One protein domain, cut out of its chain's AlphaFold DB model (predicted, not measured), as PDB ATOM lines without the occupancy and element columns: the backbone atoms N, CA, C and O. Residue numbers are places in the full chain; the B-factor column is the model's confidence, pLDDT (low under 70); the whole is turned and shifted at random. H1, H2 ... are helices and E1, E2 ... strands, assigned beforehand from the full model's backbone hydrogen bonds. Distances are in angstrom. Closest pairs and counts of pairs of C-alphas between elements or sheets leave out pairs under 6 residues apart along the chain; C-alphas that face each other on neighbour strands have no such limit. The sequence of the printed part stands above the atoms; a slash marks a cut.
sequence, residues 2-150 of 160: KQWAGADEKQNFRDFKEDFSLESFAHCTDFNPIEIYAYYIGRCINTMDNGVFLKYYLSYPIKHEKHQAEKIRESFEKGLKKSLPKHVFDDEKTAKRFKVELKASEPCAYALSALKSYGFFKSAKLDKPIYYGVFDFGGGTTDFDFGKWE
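Overview. This is residues 2 to 150 of the 160 residues of an uncharacterized protein of Helicobacter pylori (UniProt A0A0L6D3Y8). In the middle of this loose domain a pair of parallel strands, E3 and E4, is covered by the long helix H3, with H2 packed on H3; to one side H6 joins this body to the long hairpin of E5 and E6. Far from that hairpin, beyond the short H1, is a small hairpin of E1 and E2, whose residues 14 to 19 stick out, and the short helices H4 and H5 make a corner near the beginning of E4. The printed part has 149 residues with six named helices and six named strands, in the order H1 E1 E2 H2 E3 H3 H4 H5 E4 H6 E5 E6. The class is mixed, helices and strands, with three two-stranded sheets: E1 with E2 and E5 with E6 antiparallel, E3 with E4 parallel. The whole is loose, with a radius of gyration of the C-alphas of 18.5 A and spans of 55 by 41 by 28 A.

Along the chain. H1, residues 2 to 5, begins with C-alpha 2 at (150.609, 140.990, 157.964). E1, residues 11 to 14, and E2, residues 19 to 22, follow. H2, residues 33 to 45, is 18.4 A long from first to last C-alpha, and E3, residues 55 to 60, is 16.4 A long. H3, residues 66 to 83, is the longest helix at 25.7 A, beginning with C-alpha 66 at (148.238, 129.201, 149.376). H4 holds residues 86 to 89 and H5 residues 92 to 97. E4, residues 99 to 105, is 18.1 A long, and H6, residues 106 to 117, is 16.6 A long. E5, residues 130 to 137, is 22.5 A long, and E6, residues 142 to 149, is 22.7 A long and ends with C-alpha 149 at (163.766, 116.927, 162.531).

Arrangement. E3 and E4 are parallel neighbours at 31 degrees, with N 58 and O 101 at 2.9 A and N 101 and O 56 at 3.0 A, within hydrogen-bond range. With H3, H4 and H5 between them along the chain they make a strand-helix-strand unit, two parallel neighbour strands joined through helices. The closest C-alphas of H3 and E4 are those of Glu 77 and Val 100, 5.8 A apart. H2 and H3 touch, closest at the C-alphas of Tyr 39 and Gly 79, 4.1 A, at a steep tilt of 49 degrees, the same way. H4 and H5 touch only at the corner, and only just, with 3 pairs of C-alphas within 8 A; the closest are Phe 89 and Ala 95, 4.7 A. The closest C-alphas of H6 and E3 are Ser 59 and Glu 106, 5.0 A, and those of H6 and E5 are Pro 107 and Val 134, 6.0 A. E5 and E6 form an antiparallel hairpin at 167 degrees, with N 134 and O 145 at 2.8 A; E4 is apart from both. E1 and E2 form an antiparallel hairpin at 149 degrees, with N 13 and O 20 at 2.8 A. H1 is close to but not clearly touching H3, with C-alphas 5 and 68 at 7.0 A. In H2, H3, H5 and H6 every O i to N i+4 pair is within hydrogen-bond range; H1 and H4 are too short for such a pair.

Size, cuts and confidence. The two C-alphas farthest apart are those of Glu 18 and Ala 124, 58.8 A. The printed part has no cut. The link from H6 to E5, residues 118 to 129, is long. The mean pLDDT of the printed part is 88.1, and residues 123 to 126 and 139 to 141 are under 70.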
ATOM      1  N   LYS A   2     150.877 142.444 157.853       78.31
ATOM      2  CA  LYS A   2     150.609 140.990 157.964       78.31
ATOM      3  C   LYS A   2     149.111 140.667 158.069       78.31
ATOM      4  O   LYS A   2     148.620 139.858 157.301       78.31
ATOM      5  N   GLN A   3     148.390 141.377 158.944       79.69
ATOM      6  CA  GLN A   3     146.932 141.242 159.093       79.69
ATOM      7  C   GLN A   3     146.173 141.573 157.800       79.69
ATOM      8  O   GLN A   3     145.343 140.791 157.367       79.69
ATOM      9  N   TRP A   4     146.527 142.681 157.141       87.25
ATOM     10  CA  TRP A   4     145.950 143.062 155.848       87.25
ATOM     11  C   TRP A   4     146.188 142.014 154.753       87.25
ATOM     12  O   TRP A   4     145.289 141.706 153.985       87.25
ATOM     13  N   ALA A   5     147.387 141.426 154.707       85.25
ATOM     14  CA  ALA A   5     147.753 140.417 153.717       85.25
ATOM     15  C   ALA A   5     146.989 139.089 153.871       85.25
ATOM     16  O   ALA A   5     146.963 138.297 152.933       85.25
ATOM     17  N   GLY A   6     146.428 138.831 155.055       82.94
ATOM     18  CA  GLY A   6     145.553 137.689 155.323       82.94
ATOM     19  C   GLY A   6     144.062 138.034 155.285       82.94
ATOM     20  O   GLY A   6     143.246 137.153 155.537       82.94
ATOM     21  N   ALA A   7     143.701 139.292 155.018       81.94
ATOM     22  CA  ALA A   7     142.318 139.742 154.962       81.94
ATOM     23  C   ALA A   7     141.806 139.753 153.515       81.94
ATOM     24  O   ALA A   7     142.398 140.383 152.632       81.94
ATOM     25  N   ASP A   8     140.661 139.109 153.295       81.88
ATOM     26  CA  ASP A   8     139.979 139.088 151.993       81.88
ATOM     27  C   ASP A   8     139.026 140.275 151.798       81.88
ATOM     28  O   ASP A   8     138.429 140.447 150.735       81.88
ATOM     29  N   GLU A   9     138.936 141.152 152.796       86.94
ATOM     30  CA  GLU A   9     138.107 142.350 152.792       86.94
ATOM     31  C   GLU A   9     138.934 143.638 152.730       86.94
ATOM     32  O   GLU A   9     140.124 143.682 153.058       86.94
ATOM     33  N   LYS A  10     138.271 144.712 152.300       89.44
ATOM     34  CA  LYS A  10     138.802 146.072 152.362       89.44
ATOM     35  C   LYS A  10     139.073 146.451 153.818       89.44
ATOM     36  O   LYS A  10     138.220 146.247 154.677       89.44
ATOM     37  N   GLN A  11     140.232 147.048 154.088       89.12
ATOM     38  CA  GLN A  11     140.611 147.479 155.434       89.12
ATOM     39  C   GLN A  11     140.910 148.971 155.492       89.12
ATOM     40  O   GLN A  11     141.469 149.551 154.562       89.12
ATOM     41  N   ASN A  12     140.556 149.579 156.622       89.38
ATOM     42  CA  ASN A  12     140.840 150.977 156.912       89.38
ATOM     43  C   ASN A  12     142.101 151.090 157.764       89.38
ATOM     44  O   ASN A  12     142.311 150.326 158.708       89.38
ATOM     45  N   PHE A  13     142.922 152.070 157.430       87.94
ATOM     46  CA  PHE A  13     144.163 152.409 158.096       87.94
ATOM     47  C   PHE A  13     144.121 153.879 158.477       87.94
ATOM     48  O   PHE A  13     143.482 154.692 157.816       87.94
ATOM     49  N   ARG A  14     144.846 154.208 159.536       87.75
ATOM     50  CA  ARG A  14     145.078 155.580 159.959       87.75
ATOM     51  C   ARG A  14     146.569 155.833 159.917       87.75
ATOM     52  O   ARG A  14     147.319 155.106 160.574       87.75
ATOM     53  N   ASP A  15     146.997 156.814 159.136       85.50
ATOM     54  CA  ASP A  15     148.354 157.335 159.254       85.50
ATOM     55  C   ASP A  15     148.391 158.539 160.216       85.50
ATOM     56  O   ASP A  15     147.436 158.824 160.942       85.50
ATOM     57  N   PHE A  16     149.536 159.220 160.292       87.38
ATOM     58  CA  PHE A  16     149.697 160.388 161.162       87.38
ATOM     59  C   PHE A  16     148.857 161.607 160.738       87.38
ATOM     60  O   PHE A  16     148.723 162.539 161.530       87.38
ATOM     61  N   LYS A  17     148.340 161.639 159.506       90.88
ATOM     62  CA  LYS A  17     147.639 162.774 158.897       90.88
ATOM     63  C   LYS A  17     146.161 162.481 158.658       90.88
ATOM     64  O   LYS A  17     145.331 163.298 159.044       90.88
ATOM     65  N   GLU A  18     145.837 161.354 158.039       92.75
ATOM     66  CA  GLU A  18     144.489 161.017 157.596       92.75
ATOM     67  C   GLU A  18     144.194 159.511 157.630       92.75
ATOM     68  O   GLU A  18     145.077 158.649 157.704       92.75
ATOM     69  N   ASP A  19     142.900 159.209 157.597       92.56
ATOM     70  CA  ASP A  19     142.410 157.851 157.428       92.56
ATOM     71  C   ASP A  19     142.364 157.517 155.933       92.56
ATOM     72  O   ASP A  19     141.941 158.328 155.108       92.56
ATOM     73  N   PHE A  20     142.765 156.302 155.580       89.69
ATOM     74  CA  PHE A  20     142.714 155.800 154.213       89.69
ATOM     75  C   PHE A  20     142.296 154.334 154.197       89.69
ATOM     76  O   PHE A  20     142.466 153.599 155.169       89.69
ATOM     77  N   SER A  21     141.763 153.875 153.071       89.50
ATOM     78  CA  SER A  21     141.368 152.477 152.906       89.50
ATOM     79  C   SER A  21     142.243 151.790 151.875       89.50
ATOM     80  O   SER A  21     142.561 152.364 150.835       89.50
ATOM     81  N   LEU A  22     142.561 150.528 152.129       90.12
ATOM     82  CA  LEU A  22     143.138 149.633 151.140       90.12
ATOM     83  C   LEU A  22     142.109 148.582 150.772       90.12
ATOM     84  O   LEU A  22     141.510 147.966 151.654       90.12
ATOM     85  N   GLU A  23     141.945 148.354 149.472       90.88
ATOM     86  CA  GLU A  23     141.219 147.187 148.974       90.88
ATOM     87  C   GLU A  23     141.808 145.893 149.547       90.88
ATOM     88  O   GLU A  23     142.932 145.874 150.068       90.88
ATOM     89  N   SER A  24     141.040 144.805 149.469       90.12
ATOM     90  CA  SER A  24     141.509 143.519 149.976       90.12
ATOM     91  C   SER A  24     142.833 143.128 149.338       90.12
ATOM     92  O   SER A  24     143.114 143.458 148.175       90.12
ATOM     93  N   PHE A  25     143.664 142.401 150.085       90.38
ATOM     94  CA  PHE A  25     144.964 142.036 149.546       90.38
ATOM     95  C   PHE A  25     144.813 141.202 148.277       90.38
ATOM     96  O   PHE A  25     145.576 141.425 147.347       90.38
ATOM     97  N   ALA A  26     143.794 140.344 148.167       87.38
ATOM     98  CA  ALA A  26     143.486 139.580 146.957       87.38
ATOM     99  C   ALA A  26     143.229 140.466 145.720       87.38
ATOM    100  O   ALA A  26     143.730 140.153 144.636       87.38
ATOM    101  N   HIS A  27     142.566 141.615 145.881       86.50
ATOM    102  CA  HIS A  27     142.180 142.510 144.780       86.50
ATOM    103  C   HIS A  27     143.049 143.767 144.630       86.50
ATOM    104  O   HIS A  27     142.870 144.525 143.684       86.50
ATOM    105  N   CYS A  28     144.038 143.974 145.499       85.88
ATOM    106  CA  CYS A  28     144.998 145.067 145.373       85.88
ATOM    107  C   CYS A  28     145.794 144.980 144.048       85.88
ATOM    108  O   CYS A  28     146.541 144.013 143.844       85.88
ATOM    109  N   THR A  29     145.631 145.978 143.168       80.62
ATOM    110  CA  THR A  29     146.364 146.133 141.891       80.62
ATOM    111  C   THR A  29     147.322 147.321 141.877       80.62
ATOM    112  O   THR A  29     148.371 147.232 141.243       80.62
ATOM    113  N   ASP A  30     146.983 148.400 142.587       81.50
ATOM    114  CA  ASP A  30     147.663 149.691 142.444       81.50
ATOM    115  C   ASP A  30     148.663 149.920 143.584       81.50
ATOM    116  O   ASP A  30     149.861 149.656 143.460       81.50
ATOM    117  N   PHE A  31     148.173 150.392 144.734       88.12
ATOM    118  CA  PHE A  31     148.997 150.655 145.905       88.12
ATOM    119  C   PHE A  31     149.150 149.387 146.747       88.12
ATOM    120  O   PHE A  31     148.250 149.016 147.499       88.12
ATOM    121  N   ASN A  32     150.310 148.734 146.622       91.69
ATOM    122  CA  ASN A  32     150.656 147.519 147.358       91.69
ATOM    123  C   ASN A  32     151.758 147.785 148.406       91.69
ATOM    124  O   ASN A  32     152.952 147.754 148.081       91.69
ATOM    125  N   PRO A  33     151.392 147.994 149.682       92.06
ATOM    126  CA  PRO A  33     152.342 148.174 150.776       92.06
ATOM    127  C   PRO A  33     153.393 147.065 150.929       92.06
ATOM    128  O   PRO A  33     154.519 147.355 151.330       92.06
ATOM    129  N   ILE A  34     153.067 145.809 150.600       93.19
ATOM    130  CA  ILE A  34     154.015 144.681 150.691       93.19
ATOM    131  C   ILE A  34     155.130 144.839 149.661       93.19
ATOM    132  O   ILE A  34     156.298 144.615 149.974       93.19
ATOM    133  N   GLU A  35     154.785 145.276 148.454       95.56
ATOM    134  CA  GLU A  35     155.764 145.561 147.411       95.56
ATOM    135  C   GLU A  35     156.694 146.716 147.809       95.56
ATOM    136  O   GLU A  35     157.915 146.613 147.670       95.56
ATOM    137  N   ILE A  36     156.133 147.794 148.364       95.06
ATOM    138  CA  ILE A  36     156.903 148.946 148.859       95.06
ATOM    139  C   ILE A  36     157.857 148.508 149.975       95.06
ATOM    140  O   ILE A  36     159.037 148.855 149.974       95.06
ATOM    141  N   TYR A  37     157.372 147.698 150.911       95.06
ATOM    142  CA  TYR A  37     158.190 147.150 151.985       95.06
ATOM    143  C   TYR A  37     159.333 146.274 151.464       95.06
ATOM    144  O   TYR A  37     160.478 146.431 151.889       95.06
ATOM    145  N   ALA A  38     159.053 145.401 150.496       96.75
ATOM    146  CA  ALA A  38     160.067 144.562 149.868       96.75
ATOM    147  C   ALA A  38     161.130 145.385 149.125       96.75
ATOM    148  O   ALA A  38     162.312 145.046 149.179       96.75
ATOM    149  N   TYR A  39     160.737 146.495 148.492       97.25
ATOM    150  CA  TYR A  39     161.680 147.452 147.915       97.25
ATOM    151  C   TYR A  39     162.637 148.013 148.975       97.25
ATOM    152  O   TYR A  39     163.854 147.974 148.784       97.25
ATOM    153  N   TYR A  40     162.114 148.479 150.115       97.12
ATOM    154  CA  TYR A  40     162.946 149.019 151.193       97.12
ATOM    155  C   TYR A  40     163.875 147.969 151.800       97.12
ATOM    156  O   TYR A  40     165.063 148.240 151.954       97.12
ATOM    157  N   ILE A  41     163.383 146.756 152.075       95.62
ATOM    158  CA  ILE A  41     164.241 145.652 152.532       95.62
ATOM    159  C   ILE A  41     165.365 145.409 151.533       95.62
ATOM    160  O   ILE A  41     166.525 145.340 151.933       95.62
ATOM    161  N   GLY A  42     165.033 145.303 150.245       96.56
ATOM    162  CA  GLY A  42     166.007 145.082 149.184       96.56
ATOM    163  C   GLY A  42     167.109 146.138 149.185       96.56
ATOM    164  O   GLY A  42     168.284 145.791 149.087       96.56
ATOM    165  N   ARG A  43     166.758 147.410 149.393       94.94
ATOM    166  CA  ARG A  43     167.725 148.513 149.523       94.94
ATOM    167  C   ARG A  43     168.589 148.413 150.782       94.94
ATOM    168  O   ARG A  43     169.758 148.775 150.724       94.94
ATOM    169  N   CYS A  44     168.034 147.944 151.896       95.12
ATOM    170  CA  CYS A  44     168.763 147.815 153.159       95.12
ATOM    171  C   CYS A  44     169.752 146.642 153.162       95.12
ATOM    172  O   CYS A  44     170.816 146.746 153.763       95.12
ATOM    173  N   ILE A  45     169.410 145.522 152.520       94.88
ATOM    174  CA  ILE A  45     170.257 144.319 152.521       94.88
ATOM    175  C   ILE A  45     171.312 144.337 151.412       94.88
ATOM    176  O   ILE A  45     172.412 143.828 151.623       94.88
ATOM    177  N   ASN A  46     170.993 144.919 150.252       93.81
ATOM    178  CA  ASN A  46     171.905 145.010 149.115       93.81
ATOM    179  C   ASN A  46     172.696 146.316 149.200       93.81
ATOM    180  O   ASN A  46     172.282 147.353 148.678       93.81
ATOM    181  N   THR A  47     173.835 146.255 149.877       91.81
ATOM    182  CA  THR A  47     174.756 147.382 150.049       91.81
ATOM    183  C   THR A  47     176.080 147.099 149.352       91.81
ATOM    184  O   THR A  47     176.342 145.976 148.918       91.81
ATOM    185  N   MET A  48     176.941 148.113 149.246       89.12
ATOM    186  CA  MET A  48     178.289 147.917 148.699       89.12
ATOM    187  C   MET A  48     179.105 146.908 149.523       89.12
ATOM    188  O   MET A  48     179.867 146.144 148.941       89.12
ATOM    189  N   ASP A  49     178.878 146.846 150.838       92.88
ATOM    190  CA  ASP A  49     179.589 145.933 151.741       92.88
ATOM    191  C   ASP A  49     179.035 144.499 151.702       92.88
ATOM    192  O   ASP A  49     179.791 143.533 151.806       92.88
ATOM    193  N   ASN A  50     177.718 144.339 151.525       90.00
ATOM    194  CA  ASN A  50     177.055 143.027 151.519       90.00
ATOM    195  C   ASN A  50     176.932 142.406 150.118       90.00
ATOM    196  O   ASN A  50     176.608 141.223 149.987       90.00
ATOM    197  N   GLY A  51     177.168 143.195 149.071       91.88
ATOM    198  CA  GLY A  51     176.962 142.800 147.684       91.88
ATOM    199  C   GLY A  51     175.485 142.742 147.282       91.88
ATOM    200  O   GLY A  51     174.601 143.291 147.941       91.88
ATOM    201  N   VAL A  52     175.226 142.081 146.148       92.31
ATOM    202  CA  VAL A  52     173.882 141.937 145.570       92.31
ATOM    203  C   VAL A  52     173.414 140.489 145.653       92.31
ATOM    204  O   VAL A  52     173.991 139.585 145.041       92.31
ATOM    205  N   PHE A  53     172.315 140.274 146.363       94.62
ATOM    206  CA  PHE A  53     171.614 139.004 146.429       94.62
ATOM    207  C   PHE A  53     170.644 138.876 145.256       94.62
ATOM    208  O   PHE A  53     169.875 139.780 144.935       94.62
ATOM    209  N   LEU A  54     170.653 137.707 144.621       95.50
ATOM    210  CA  LEU A  54     169.698 137.363 143.564       95.50
ATOM    211  C   LEU A  54     168.729 136.269 144.012       95.50
ATOM    212  O   LEU A  54     167.726 136.037 143.358       95.50
ATOM    213  N   LYS A  55     168.983 135.595 145.134       96.12
ATOM    214  CA  LYS A  55     168.116 134.523 145.614       96.12
ATOM    215  C   LYS A  55     167.593 134.834 147.004       96.12
ATOM    216  O   LYS A  55     168.379 134.979 147.935       96.12
ATOM    217  N   TYR A  56     166.274 134.881 147.123       96.00
ATOM    218  CA  TYR A  56     165.557 135.234 148.338       96.00
ATOM    219  C   TYR A  56     164.620 134.100 148.735       96.00
ATOM    220  O   TYR A  56     163.938 133.514 147.891       96.00
ATOM    221  N   TYR A  57     164.578 133.810 150.031       95.06
ATOM    222  CA  TYR A  57     163.665 132.833 150.607       95.06
ATOM    223  C   TYR A  57     162.744 133.532 151.592       95.06
ATOM    224  O   TYR A  57     163.215 134.246 152.476       95.06
ATOM    225  N   LEU A  58     161.446 133.307 151.441       93.44
ATOM    226  CA  LEU A  58     160.429 133.810 152.347       93.44
ATOM    227  C   LEU A  58     159.912 132.659 153.203       93.44
ATOM    228  O   LEU A  58     159.586 131.580 152.691       93.44
ATOM    229  N   SER A  59     159.829 132.903 154.507       89.81
ATOM    230  CA  SER A  59     158.950 132.124 155.365       89.81
ATOM    231  C   SER A  59     157.520 132.639 155.239       89.81
ATOM    232  O   SER A  59     157.318 133.829 154.995       89.81
ATOM    233  N   TYR A  60     156.532 131.764 155.404       82.94
ATOM    234  CA  TYR A  60     155.119 132.141 155.321       82.94
ATOM    235  C   TYR A  60     154.342 131.760 156.587       82.94
ATOM    236  O   TYR A  60     154.679 130.766 157.239       82.94
ATOM    237  N   PRO A  61     153.298 132.524 156.950       76.88
ATOM    238  CA  PRO A  61     152.440 132.165 158.071       76.88
ATOM    239  C   PRO A  61     151.630 130.911 157.728       76.88
ATOM    240  O   PRO A  61     151.138 130.777 156.610       76.88
ATOM    241  N   ILE A  62     151.449 130.008 158.693       76.50
ATOM    242  CA  ILE A  62     150.705 128.748 158.478       76.50
ATOM    243  C   ILE A  62     149.228 129.009 158.175       76.50
ATOM    244  O   ILE A  62     148.615 128.284 157.401       76.50
ATOM    245  N   LYS A  63     148.667 130.057 158.779       80.25
ATOM    246  CA  LYS A  63     147.249 130.410 158.657       80.25
ATOM    247  C   LYS A  63     146.876 131.004 157.297       80.25
ATOM    248  O   LYS A  63     145.692 131.128 157.017       80.25
ATOM    249  N   HIS A  64     147.854 131.408 156.484       80.19
ATOM    250  CA  HIS A  64     147.575 132.005 155.184       80.19
ATOM    251  C   HIS A  64     147.220 130.924 154.171       80.19
ATOM    252  O   HIS A  64     147.893 129.893 154.074       80.19
ATOM    253  N   GLU A  65     146.213 131.200 153.351       85.44
ATOM    254  CA  GLU A  65     145.928 130.337 152.220       85.44
ATOM    255  C   GLU A  65     147.056 130.391 151.187       85.44
ATOM    256  O   GLU A  65     147.775 131.386 151.042       85.44
ATOM    257  N   LYS A  66     147.192 129.316 150.402       87.19
ATOM    258  CA  LYS A  66     148.238 129.201 149.376       87.19
ATOM    259  C   LYS A  66     148.234 130.386 148.407       87.19
ATOM    260  O   LYS A  66     149.298 130.863 148.022       87.19
ATOM    261  N   HIS A  67     147.049 130.861 148.026       88.94
ATOM    262  CA  HIS A  67     146.905 131.971 147.091       88.94
ATOM    263  C   HIS A  67     147.392 133.303 147.698       88.94
ATOM    264  O   HIS A  67     148.074 134.074 147.023       88.94
ATOM    265  N   GLN A  68     147.132 133.540 148.989       90.12
ATOM    266  CA  GLN A  68     147.618 134.716 149.718       90.12
ATOM    267  C   GLN A  68     149.146 134.678 149.848       90.12
ATOM    268  O   GLN A  68     149.821 135.669 149.562       90.12
ATOM    269  N   ALA A  69     149.714 133.526 150.221       90.81
ATOM    270  CA  ALA A  69     151.163 133.347 150.329       90.81
ATOM    271  C   ALA A  69     151.878 133.577 148.985       90.81
ATOM    272  O   ALA A  69     152.921 134.232 148.938       90.81
ATOM    273  N   GLU A  70     151.297 133.092 147.887       92.94
ATOM    274  CA  GLU A  70     151.839 133.300 146.544       92.94
ATOM    275  C   GLU A  70     151.779 134.776 146.133       92.94
ATOM    276  O   GLU A  70     152.780 135.329 145.678       92.94
ATOM    277  N   LYS A  71     150.666 135.471 146.400       92.75
ATOM    278  CA  LYS A  71     150.566 136.911 146.123       92.75
ATOM    279  C   LYS A  71     151.565 137.735 146.946       92.75
ATOM    280  O   LYS A  71     152.130 138.708 146.438       92.75
ATOM    281  N   ILE A  72     151.848 137.345 148.194       93.12
ATOM    282  CA  ILE A  72     152.934 137.946 148.991       93.12
ATOM    283  C   ILE A  72     154.277 137.725 148.291       93.12
ATOM    284  O   ILE A  72     155.023 138.685 148.102       93.12
ATOM    285  N   ARG A  73     154.576 136.492 147.862       95.50
ATOM    286  CA  ARG A  73     155.817 136.158 147.145       95.50
ATOM    287  C   ARG A  73     155.989 137.007 145.885       95.50
ATOM    288  O   ARG A  73     157.060 137.578 145.691       95.50
ATOM    289  N   GLU A  74     154.948 137.141 145.070       95.62
ATOM    290  CA  GLU A  74     154.952 137.977 143.862       95.62
ATOM    291  C   GLU A  74     155.161 139.461 144.180       95.62
ATOM    292  O   GLU A  74     155.923 140.148 143.497       95.62
ATOM    293  N   SER A  75     154.522 139.959 145.241       95.50
ATOM    294  CA  SER A  75     154.696 141.338 145.715       95.50
ATOM    295  C   SER A  75     156.145 141.590 146.140       95.50
ATOM    296  O   SER A  75     156.741 142.603 145.772       95.50
ATOM    297  N   PHE A  76     156.749 140.634 146.851       96.56
ATOM    298  CA  PHE A  76     158.168 140.677 147.198       96.56
ATOM    299  C   PHE A  76     159.063 140.630 145.965       96.56
ATOM    300  O   PHE A  76     160.031 141.381 145.888       96.56
ATOM    301  N   GLU A  77     158.742 139.786 144.989       96.81
ATOM    302  CA  GLU A  77     159.490 139.692 143.740       96.81
ATOM    303  C   GLU A  77     159.526 141.032 142.999       96.81
ATOM    304  O   GLU A  77     160.602 141.485 142.602       96.81
ATOM    305  N   LYS A  78     158.377 141.704 142.874       96.06
ATOM    306  CA  LYS A  78     158.273 143.033 142.254       96.06
ATOM    307  C   LYS A  78     159.069 144.085 143.027       96.06
ATOM    308  O   LYS A  78     159.858 144.816 142.425       96.06
ATOM    309  N   GLY A  79     158.913 144.136 144.350       96.75
ATOM    310  CA  GLY A  79     159.587 145.120 145.200       96.75
ATOM    311  C   GLY A  79     161.106 144.945 145.209       96.75
ATOM    312  O   GLY A  79     161.848 145.900 144.977       96.75
ATOM    313  N   LEU A  80     161.583 143.709 145.382       97.38
ATOM    314  CA  LEU A  80     163.011 143.383 145.357       97.38
ATOM    315  C   LEU A  80     163.630 143.660 143.983       97.38
ATOM    316  O   LEU A  80     164.714 144.240 143.930       97.38
ATOM    317  N   LYS A  81     162.944 143.346 142.874       95.62
ATOM    318  CA  LYS A  81     163.408 143.724 141.525       95.62
ATOM    319  C   LYS A  81     163.602 145.232 141.400       95.62
ATOM    320  O   LYS A  81     164.644 145.669 140.925       95.62
ATOM    321  N   LYS A  82     162.638 146.027 141.878       95.75
ATOM    322  CA  LYS A  82     162.718 147.498 141.872       95.75
ATOM    323  C   LYS A  82     163.853 148.041 142.746       95.75
ATOM    324  O   LYS A  82     164.338 149.135 142.482       95.75
ATOM    325  N   SER A  83     164.270 147.304 143.777       96.12
ATOM    326  CA  SER A  83     165.343 147.736 144.685       96.12
ATOM    327  C   SER A  83     166.739 147.683 144.058       96.12
ATOM    328  O   SER A  83     167.643 148.387 144.517       96.12
ATOM    329  N   LEU A  84     166.911 146.873 143.008       94.50
ATOM    330  CA  LEU A  84     168.191 146.621 142.357       94.50
ATOM    331  C   LEU A  84     168.392 147.518 141.121       94.50
ATOM    332  O   LEU A  84     167.421 147.898 140.462       94.50
ATOM    333  N   PRO A  85     169.648 147.850 140.760       91.19
ATOM    334  CA  PRO A  85     169.936 148.555 139.514       91.19
ATOM    335  C   PRO A  85     169.427 147.775 138.298       91.19
ATOM    336  O   PRO A  85     169.635 146.567 138.216       91.19
ATOM    337  N   LYS A  86     168.835 148.468 137.315       89.69
ATOM    338  CA  LYS A  86     168.306 147.838 136.088       89.69
ATOM    339  C   LYS A  86     169.338 146.952 135.382       89.69
ATOM    340  O   LYS A  86     169.002 145.841 135.000       89.69
ATOM    341  N   HIS A  87     170.597 147.393 135.361       90.12
ATOM    342  CA  HIS A  87     171.727 146.663 134.780       90.12
ATOM    343  C   HIS A  87     171.948 145.254 135.354       90.12
ATOM    344  O   HIS A  87     172.533 144.409 134.684       90.12
ATOM    345  N   VAL A  88     171.456 144.956 136.564       89.00
ATOM    346  CA  VAL A  88     171.477 143.590 137.119       89.00
ATOM    347  C   VAL A  88     170.659 142.620 136.260       89.00
ATOM    348  O   VAL A  88     170.932 141.421 136.268       89.00
ATOM    349  N   PHE A  89     169.668 143.116 135.522       92.00
ATOM    350  CA  PHE A  89     168.744 142.321 134.715       92.00
ATOM    351  C   PHE A  89     169.017 142.391 133.209       92.00
ATOM    352  O   PHE A  89     168.329 141.702 132.460       92.00
ATOM    353  N   ASP A  90     170.008 143.174 132.773       91.19
ATOM    354  CA  ASP A  90     170.403 143.252 131.360       91.19
ATOM    355  C   ASP A  90     171.177 141.992 130.923       91.19
ATOM    356  O   ASP A  90     171.094 141.577 129.768       91.19
ATOM    357  N   ASP A  91     171.897 141.348 131.851       90.06
ATOM    358  CA  ASP A  91     172.540 140.051 131.629       90.06
ATOM    359  C   ASP A  91     171.556 138.895 131.866       90.06
ATOM    360  O   ASP A  91     170.966 138.726 132.937       90.06
ATOM    361  N   GLU A  92     171.401 138.037 130.858       90.31
ATOM    362  CA  GLU A  92     170.452 136.923 130.894       90.31
ATOM    363  C   GLU A  92     170.791 135.918 132.013       90.31
ATOM    364  O   GLU A  92     169.904 135.300 132.616       90.31
ATOM    365  N   LYS A  93     172.080 135.757 132.336       89.88
ATOM    366  CA  LYS A  93     172.535 134.829 133.376       89.88
ATOM    367  C   LYS A  93     172.181 135.341 134.771       89.88
ATOM    368  O   LYS A  93     171.703 134.550 135.589       89.88
ATOM    369  N   THR A  94     172.386 136.619 135.078       87.94
ATOM    370  CA  THR A  94     171.949 137.214 136.354       87.94
ATOM    371  C   THR A  94     170.431 137.299 136.448       87.94
ATOM    372  O   THR A  94     169.885 136.940 137.494       87.94
ATOM    373  N   ALA A  95     169.738 137.642 135.361       89.50
ATOM    374  CA  ALA A  95     168.277 137.655 135.316       89.50
ATOM    375  C   ALA A  95     167.681 136.281 135.678       89.50
ATOM    376  O   ALA A  95     166.803 136.195 136.535       89.50
ATOM    377  N   LYS A  96     168.223 135.182 135.129       93.50
ATOM    378  CA  LYS A  96     167.798 133.800 135.454       93.50
ATOM    379  C   LYS A  96     168.102 133.372 136.893       93.50
ATOM    380  O   LYS A  96     167.475 132.444 137.414       93.50
ATOM    381  N   ARG A  97     169.088 134.001 137.538       94.38
ATOM    382  CA  ARG A  97     169.436 133.733 138.941       94.38
ATOM    383  C   ARG A  97     168.499 134.437 139.912       94.38
ATOM    384  O   ARG A  97     168.403 133.966 141.045       94.38
ATOM    385  N   PHE A  98     167.839 135.516 139.488       96.56
ATOM    386  CA  PHE A  98     166.919 136.246 140.344       96.56
ATOM    387  C   PHE A  98     165.688 135.395 140.679       96.56
ATOM    388  O   PHE A  98     164.918 135.041 139.786       96.56
ATOM    389  N   LYS A  99     165.499 135.047 141.956       96.56
ATOM    390  CA  LYS A  99     164.387 134.212 142.429       96.56
ATOM    391  C   LYS A  99     163.934 134.613 143.825       96.56
ATOM    392  O   LYS A  99     164.761 134.825 144.711       96.56
ATOM    393  N   VAL A 100     162.620 134.616 144.022       97.38
ATOM    394  CA  VAL A 100     161.970 134.734 145.331       97.38
ATOM    395  C   VAL A 100     161.107 133.495 145.527       97.38
ATOM    396  O   VAL A 100     160.189 133.266 144.742       97.38
ATOM    397  N   GLU A 101     161.419 132.687 146.540       96.00
ATOM    398  CA  GLU A 101     160.787 131.384 146.779       96.00
ATOM    399  C   GLU A 101     160.188 131.309 148.192       96.00
ATOM    400  O   GLU A 101     160.836 131.684 149.170       96.00
ATOM    401  N   LEU A 102     158.974 130.764 148.313       92.94
ATOM    402  CA  LEU A 102     158.411 130.339 149.600       92.94
ATOM    403  C   LEU A 102     159.125 129.055 150.034       92.94
ATOM    404  O   LEU A 102     159.141 128.083 149.275       92.94
ATOM    405  N   LYS A 103     159.756 129.041 151.216       90.62
ATOM    406  CA  LYS A 103     160.654 127.932 151.593       90.62
ATOM    407  C   LYS A 103     160.206 127.105 152.787       90.62
ATOM    408  O   LYS A 103     160.426 125.897 152.784       90.62
ATOM    409  N   ALA A 104     159.632 127.739 153.798       87.62
ATOM    410  CA  ALA A 104     159.202 127.080 155.025       87.62
ATOM    411  C   ALA A 104     158.125 127.919 155.715       87.62
ATOM    412  O   ALA A 104     158.038 129.124 155.478       87.62
ATOM    413  N   SER A 105     157.343 127.314 156.607       87.06
ATOM    414  CA  SER A 105     156.531 128.105 157.529       87.06
ATOM    415  C   SER A 105     157.432 128.929 158.463       87.06
ATOM    416  O   SER A 105     158.575 128.546 158.724       87.06
ATOM    417  N   GLU A 106     156.936 130.057 158.972       85.00
ATOM    418  CA  GLU A 106     157.623 130.870 159.992       85.00
ATOM    419  C   GLU A 106     158.155 130.036 161.179       85.00
ATOM    420  O   GLU A 106     159.366 130.082 161.430       85.00
ATOM    421  N   PRO A 107     157.347 129.197 161.863       86.81
ATOM    422  CA  PRO A 107     157.857 128.408 162.982       86.81
ATOM    423  C   PRO A 107     158.849 127.319 162.552       86.81
ATOM    424  O   PRO A 107     159.795 127.036 163.285       86.81
ATOM    425  N   CYS A 108     158.720 126.750 161.347       87.19
ATOM    426  CA  CYS A 108     159.711 125.808 160.816       87.19
ATOM    427  C   CYS A 108     161.055 126.500 160.532       87.19
ATOM    428  O   CYS A 108     162.112 126.000 160.921       87.19
ATOM    429  N   ALA A 109     161.036 127.687 159.917       90.06
ATOM    430  CA  ALA A 109     162.235 128.497 159.702       90.06
ATOM    431  C   ALA A 109     162.914 128.882 161.028       90.06
ATOM    432  O   ALA A 109     164.147 128.823 161.133       90.06
ATOM    433  N   TYR A 110     162.126 129.213 162.054       90.12
ATOM    434  CA  TYR A 110     162.636 129.473 163.397       90.12
ATOM    435  C   TYR A 110     163.266 128.223 164.021       90.12
ATOM    436  O   TYR A 110     164.415 128.275 164.465       90.12
ATOM    437  N   ALA A 111     162.570 127.081 163.987       90.44
ATOM    438  CA  ALA A 111     163.082 125.811 164.499       90.44
ATOM    439  C   ALA A 111     164.415 125.433 163.841       90.44
ATOM    440  O   ALA A 111     165.386 125.136 164.535       90.44
ATOM    441  N   LEU A 112     164.505 125.516 162.510       88.88
ATOM    442  CA  LEU A 112     165.740 125.246 161.768       88.88
ATOM    443  C   LEU A 112     166.884 126.172 162.196       88.88
ATOM    444  O   LEU A 112     168.017 125.716 162.368       88.88
ATOM    445  N   SER A 113     166.591 127.457 162.395       90.25
ATOM    446  CA  SER A 113     167.576 128.445 162.842       90.25
ATOM    447  C   SER A 113     168.062 128.150 164.262       90.25
ATOM    448  O   SER A 113     169.269 128.139 164.507       90.25
ATOM    449  N   ALA A 114     167.152 127.831 165.184       90.94
ATOM    450  CA  ALA A 114     167.484 127.467 166.557       90.94
ATOM    451  C   ALA A 114     168.322 126.179 166.607       90.94
ATOM    452  O   ALA A 114     169.414 126.172 167.178       90.94
ATOM    453  N   LEU A 115     167.872 125.109 165.948       88.19
ATOM    454  CA  LEU A 115     168.592 123.832 165.891       88.19
ATOM    455  C   LEU A 115     170.016 124.008 165.342       88.19
ATOM    456  O   LEU A 115     170.964 123.431 165.886       88.19
ATOM    457  N   LYS A 116     170.187 124.858 164.318       87.94
ATOM    458  CA  LYS A 116     171.505 125.220 163.783       87.94
ATOM    459  C   LYS A 116     172.378 125.890 164.837       87.94
ATOM    460  O   LYS A 116     173.494 125.431 165.081       87.94
ATOM    461  N   SER A 117     171.876 126.958 165.451       89.19
ATOM    462  CA  SER A 117     172.625 127.790 166.399       89.19
ATOM    463  C   SER A 117     173.028 127.022 167.657       89.19
ATOM    464  O   SER A 117     174.152 127.166 168.129       89.19
ATOM    465  N   TYR A 118     172.172 126.123 168.147       88.00
ATOM    466  CA  TYR A 118     172.476 125.253 169.289       88.00
ATOM    467  C   TYR A 118     173.318 124.015 168.922       88.00
ATOM    468  O   TYR A 118     173.575 123.153 169.765       88.00
ATOM    469  N   GLY A 119     173.771 123.903 167.669       85.75
ATOM    470  CA  GLY A 119     174.695 122.856 167.235       85.75
ATOM    471  C   GLY A 119     174.084 121.457 167.195       85.75
ATOM    472  O   GLY A 119     174.818 120.474 167.300       85.75
ATOM    473  N   PHE A 120     172.763 121.339 167.027       82.38
ATOM    474  CA  PHE A 120     172.096 120.038 166.902       82.38
ATOM    475  C   PHE A 120     172.501 119.276 165.634       82.38
ATOM    476  O   PHE A 120     172.389 118.058 165.590       82.38
ATOM    477  N   PHE A 121     173.063 119.967 164.641       76.19
ATOM    478  CA  PHE A 121     173.602 119.359 163.422       76.19
ATOM    479  C   PHE A 121     175.032 118.805 163.570       76.19
ATOM    480  O   PHE A 121     175.653 118.447 162.571       76.19
ATOM    481  N   LYS A 122     175.594 118.744 164.785       75.69
ATOM    482  CA  LYS A 122     176.891 118.093 165.041       75.69
ATOM    483  C   LYS A 122     176.694 116.577 165.205       75.69
ATOM    484  O   LYS A 122     175.735 116.142 165.839       75.69
ATOM    485  N   SER A 123     177.602 115.789 164.620       60.97
ATOM    486  CA  SER A 123     177.461 114.353 164.296       60.97
ATOM    487  C   SER A 123     176.893 113.447 165.395       60.97
ATOM    488  O   SER A 123     176.167 112.517 165.073       60.97
ATOM    489  N   ALA A 124     177.139 113.728 166.676       59.62
ATOM    490  CA  ALA A 124     176.677 112.884 167.779       59.62
ATOM    491  C   ALA A 124     175.159 112.952 168.073       59.62
ATOM    492  O   ALA A 124     174.636 112.079 168.760       59.62
ATOM    493  N   LYS A 125     174.439 113.979 167.592       58.81
ATOM    494  CA  LYS A 125     172.987 114.155 167.832       58.81
ATOM    495  C   LYS A 125     172.107 113.771 166.633       58.81
ATOM    496  O   LYS A 125     170.889 113.841 166.736       58.81
ATOM    497  N   LEU A 126     172.716 113.385 165.510       63.56
ATOM    498  CA  LEU A 126     172.051 113.186 164.213       63.56
ATOM    499  C   LEU A 126     171.431 111.794 164.015       63.56
ATOM    500  O   LEU A 126     170.611 111.639 163.115       63.56
ATOM    501  N   ASP A 127     171.806 110.808 164.834       70.88
ATOM    502  CA  ASP A 127     171.306 109.428 164.713       70.88
ATOM    503  C   ASP A 127     169.921 109.233 165.349       70.88
ATOM    504  O   ASP A 127     169.306 108.177 165.204       70.88
ATOM    505  N   LYS A 128     169.412 110.245 166.063       78.44
ATOM    506  CA  LYS A 128     168.087 110.221 166.687       78.44
ATOM    507  C   LYS A 128     167.245 111.398 166.200       78.44
ATOM    508  O   LYS A 128     167.782 112.488 166.004       78.44
ATOM    509  N   PRO A 129     165.927 111.203 166.034       85.00
ATOM    510  CA  PRO A 129     165.037 112.299 165.697       85.00
ATOM    511  C   PRO A 129     165.005 113.337 166.820       85.00
ATOM    512  O   PRO A 129     164.993 112.994 168.005       85.00
ATOM    513  N   ILE A 130     164.967 114.610 166.436       86.44
ATOM    514  CA  ILE A 130     164.822 115.736 167.355       86.44
ATOM    515  C   ILE A 130     163.392 116.238 167.249       86.44
ATOM    516  O   ILE A 130     162.976 116.722 166.200       86.44
ATOM    517  N   TYR A 131     162.655 116.145 168.346       89.56
ATOM    518  CA  TYR A 131     161.319 116.714 168.454       89.56
ATOM    519  C   TYR A 131     161.422 118.135 168.989       89.56
ATOM    520  O   TYR A 131     162.188 118.399 169.918       89.56
ATOM    521  N   TYR A 132     160.666 119.049 168.398       89.31
ATOM    522  CA  TYR A 132     160.634 120.442 168.814       89.31
ATOM    523  C   TYR A 132     159.199 120.957 168.869       89.31
ATOM    524  O   TYR A 132     158.321 120.483 168.150       89.31
ATOM    525  N   GLY A 133     158.993 121.958 169.720       91.44
ATOM    526  CA  GLY A 133     157.818 122.818 169.718       91.44
ATOM    527  C   GLY A 133     158.273 124.266 169.601       91.44
ATOM    528  O   GLY A 133     159.239 124.664 170.254       91.44
ATOM    529  N   VAL A 134     157.608 125.041 168.753       90.62
ATOM    530  CA  VAL A 134     157.805 126.484 168.616       90.62
ATOM    531  C   VAL A 134     156.523 127.168 169.048       90.62
ATOM    532  O   VAL A 134     155.447 126.807 168.585       90.62
ATOM    533  N   PHE A 135     156.660 128.159 169.922       88.62
ATOM    534  CA  PHE A 135     155.575 129.022 170.368       88.62
ATOM    535  C   PHE A 135     155.943 130.449 169.964       88.62
ATOM    536  O   PHE A 135     156.924 130.996 170.471       88.62
ATOM    537  N   ASP A 136     155.207 131.010 169.010       82.12
ATOM    538  CA  ASP A 136     155.406 132.355 168.475       82.12
ATOM    539  C   ASP A 136     154.325 133.286 169.033       82.12
ATOM    540  O   ASP A 136     153.150 133.220 168.659       82.12
ATOM    541  N   PHE A 137     154.737 134.127 169.981       84.06
ATOM    542  CA  PHE A 137     153.902 135.149 170.602       84.06
ATOM    543  C   PHE A 137     154.234 136.509 169.978       84.06
ATOM    544  O   PHE A 137     155.080 137.252 170.479       84.06
ATOM    545  N   GLY A 138     153.583 136.822 168.859       75.50
ATOM    546  CA  GLY A 138     153.739 138.086 168.147       75.50
ATOM    547  C   GLY A 138     152.764 139.167 168.623       75.50
ATOM    548  O   GLY A 138     151.790 138.905 169.323       75.50
ATOM    549  N   GLY A 139     152.974 140.408 168.173       68.00
ATOM    550  CA  GLY A 139     152.142 141.560 168.564       68.00
ATOM    551  C   GLY A 139     150.677 141.521 168.099       68.00
ATOM    552  O   GLY A 139     149.897 142.382 168.489       68.00
ATOM    553  N   GLY A 140     150.289 140.549 167.268       67.38
ATOM    554  CA  GLY A 140     148.907 140.384 166.801       67.38
ATOM    555  C   GLY A 140     148.524 138.953 166.417       67.38
ATOM    556  O   GLY A 140     147.432 138.749 165.894       67.38
ATOM    557  N   THR A 141     149.407 137.976 166.640       67.94
ATOM    558  CA  THR A 141     149.166 136.555 166.369       67.94
ATOM    559  C   THR A 141     149.834 135.712 167.449       67.94
ATOM    560  O   THR A 141     150.964 135.991 167.841       67.94
ATOM    561  N   THR A 142     149.133 134.674 167.900       78.31
ATOM    562  CA  THR A 142     149.707 133.592 168.704       78.31
ATOM    563  C   THR A 142     149.647 132.329 167.864       78.31
ATOM    564  O   THR A 142     148.555 131.891 167.478       78.31
ATOM    565  N   ASP A 143     150.812 131.776 167.556       76.00
ATOM    566  CA  ASP A 143     150.973 130.586 166.730       76.00
ATOM    567  C   ASP A 143     151.837 129.557 167.462       76.00
ATOM    568  O   ASP A 143     152.744 129.899 168.221       76.00
ATOM    569  N   PHE A 144     151.548 128.276 167.256       83.94
ATOM    570  CA  PHE A 144     152.378 127.188 167.754       83.94
ATOM    571  C   PHE A 144     152.519 126.109 166.684       83.94
ATOM    572  O   PHE A 144     151.604 125.877 165.894       83.94
ATOM    573  N   ASP A 145     153.671 125.455 166.661       86.19
ATOM    574  CA  ASP A 145     153.987 124.378 165.725       86.19
ATOM    575  C   ASP A 145     154.821 123.321 166.450       86.19
ATOM    576  O   ASP A 145     155.672 123.646 167.283       86.19
ATOM    577  N   PHE A 146     154.570 122.057 166.130       89.31
ATOM    578  CA  PHE A 146     155.356 120.934 166.609       89.31
ATOM    579  C   PHE A 146     155.917 120.191 165.412       89.31
ATOM    580  O   PHE A 146     155.195 119.863 164.470       89.31
ATOM    581  N   GLY A 147     157.194 119.846 165.485       88.12
ATOM    582  CA  GLY A 147     157.841 119.138 164.401       88.12
ATOM    583  C   GLY A 147     158.875 118.140 164.870       88.12
ATOM    584  O   GLY A 147     159.268 118.062 166.036       88.12
ATOM    585  N   LYS A 148     159.304 117.349 163.897       88.56
ATOM    586  CA  LYS A 148     160.353 116.356 164.031       88.56
ATOM    587  C   LYS A 148     161.397 116.671 162.979       88.56
ATOM    588  O   LYS A 148     161.094 116.710 161.789       88.56
ATOM    589  N   TRP A 149     162.624 116.879 163.418       85.19
ATOM    590  CA  TRP A 149     163.766 116.927 162.531       85.19
ATOM    591  C   TRP A 149     164.467 115.571 162.533       85.19
ATOM    592  O   TRP A 149     164.763 115.009 163.589       85.19
ATOM    593  N   GLU A 150     164.743 115.053 161.342       83.25
ATOM    594  CA  GLU A 150     165.523 113.838 161.153       83.25
ATOM    595  C   GLU A 150     166.389 113.947 159.903       83.25
ATOM    596  O   GLU A 150     166.038 114.619 158.928       83.25
TER     597      GLU A 150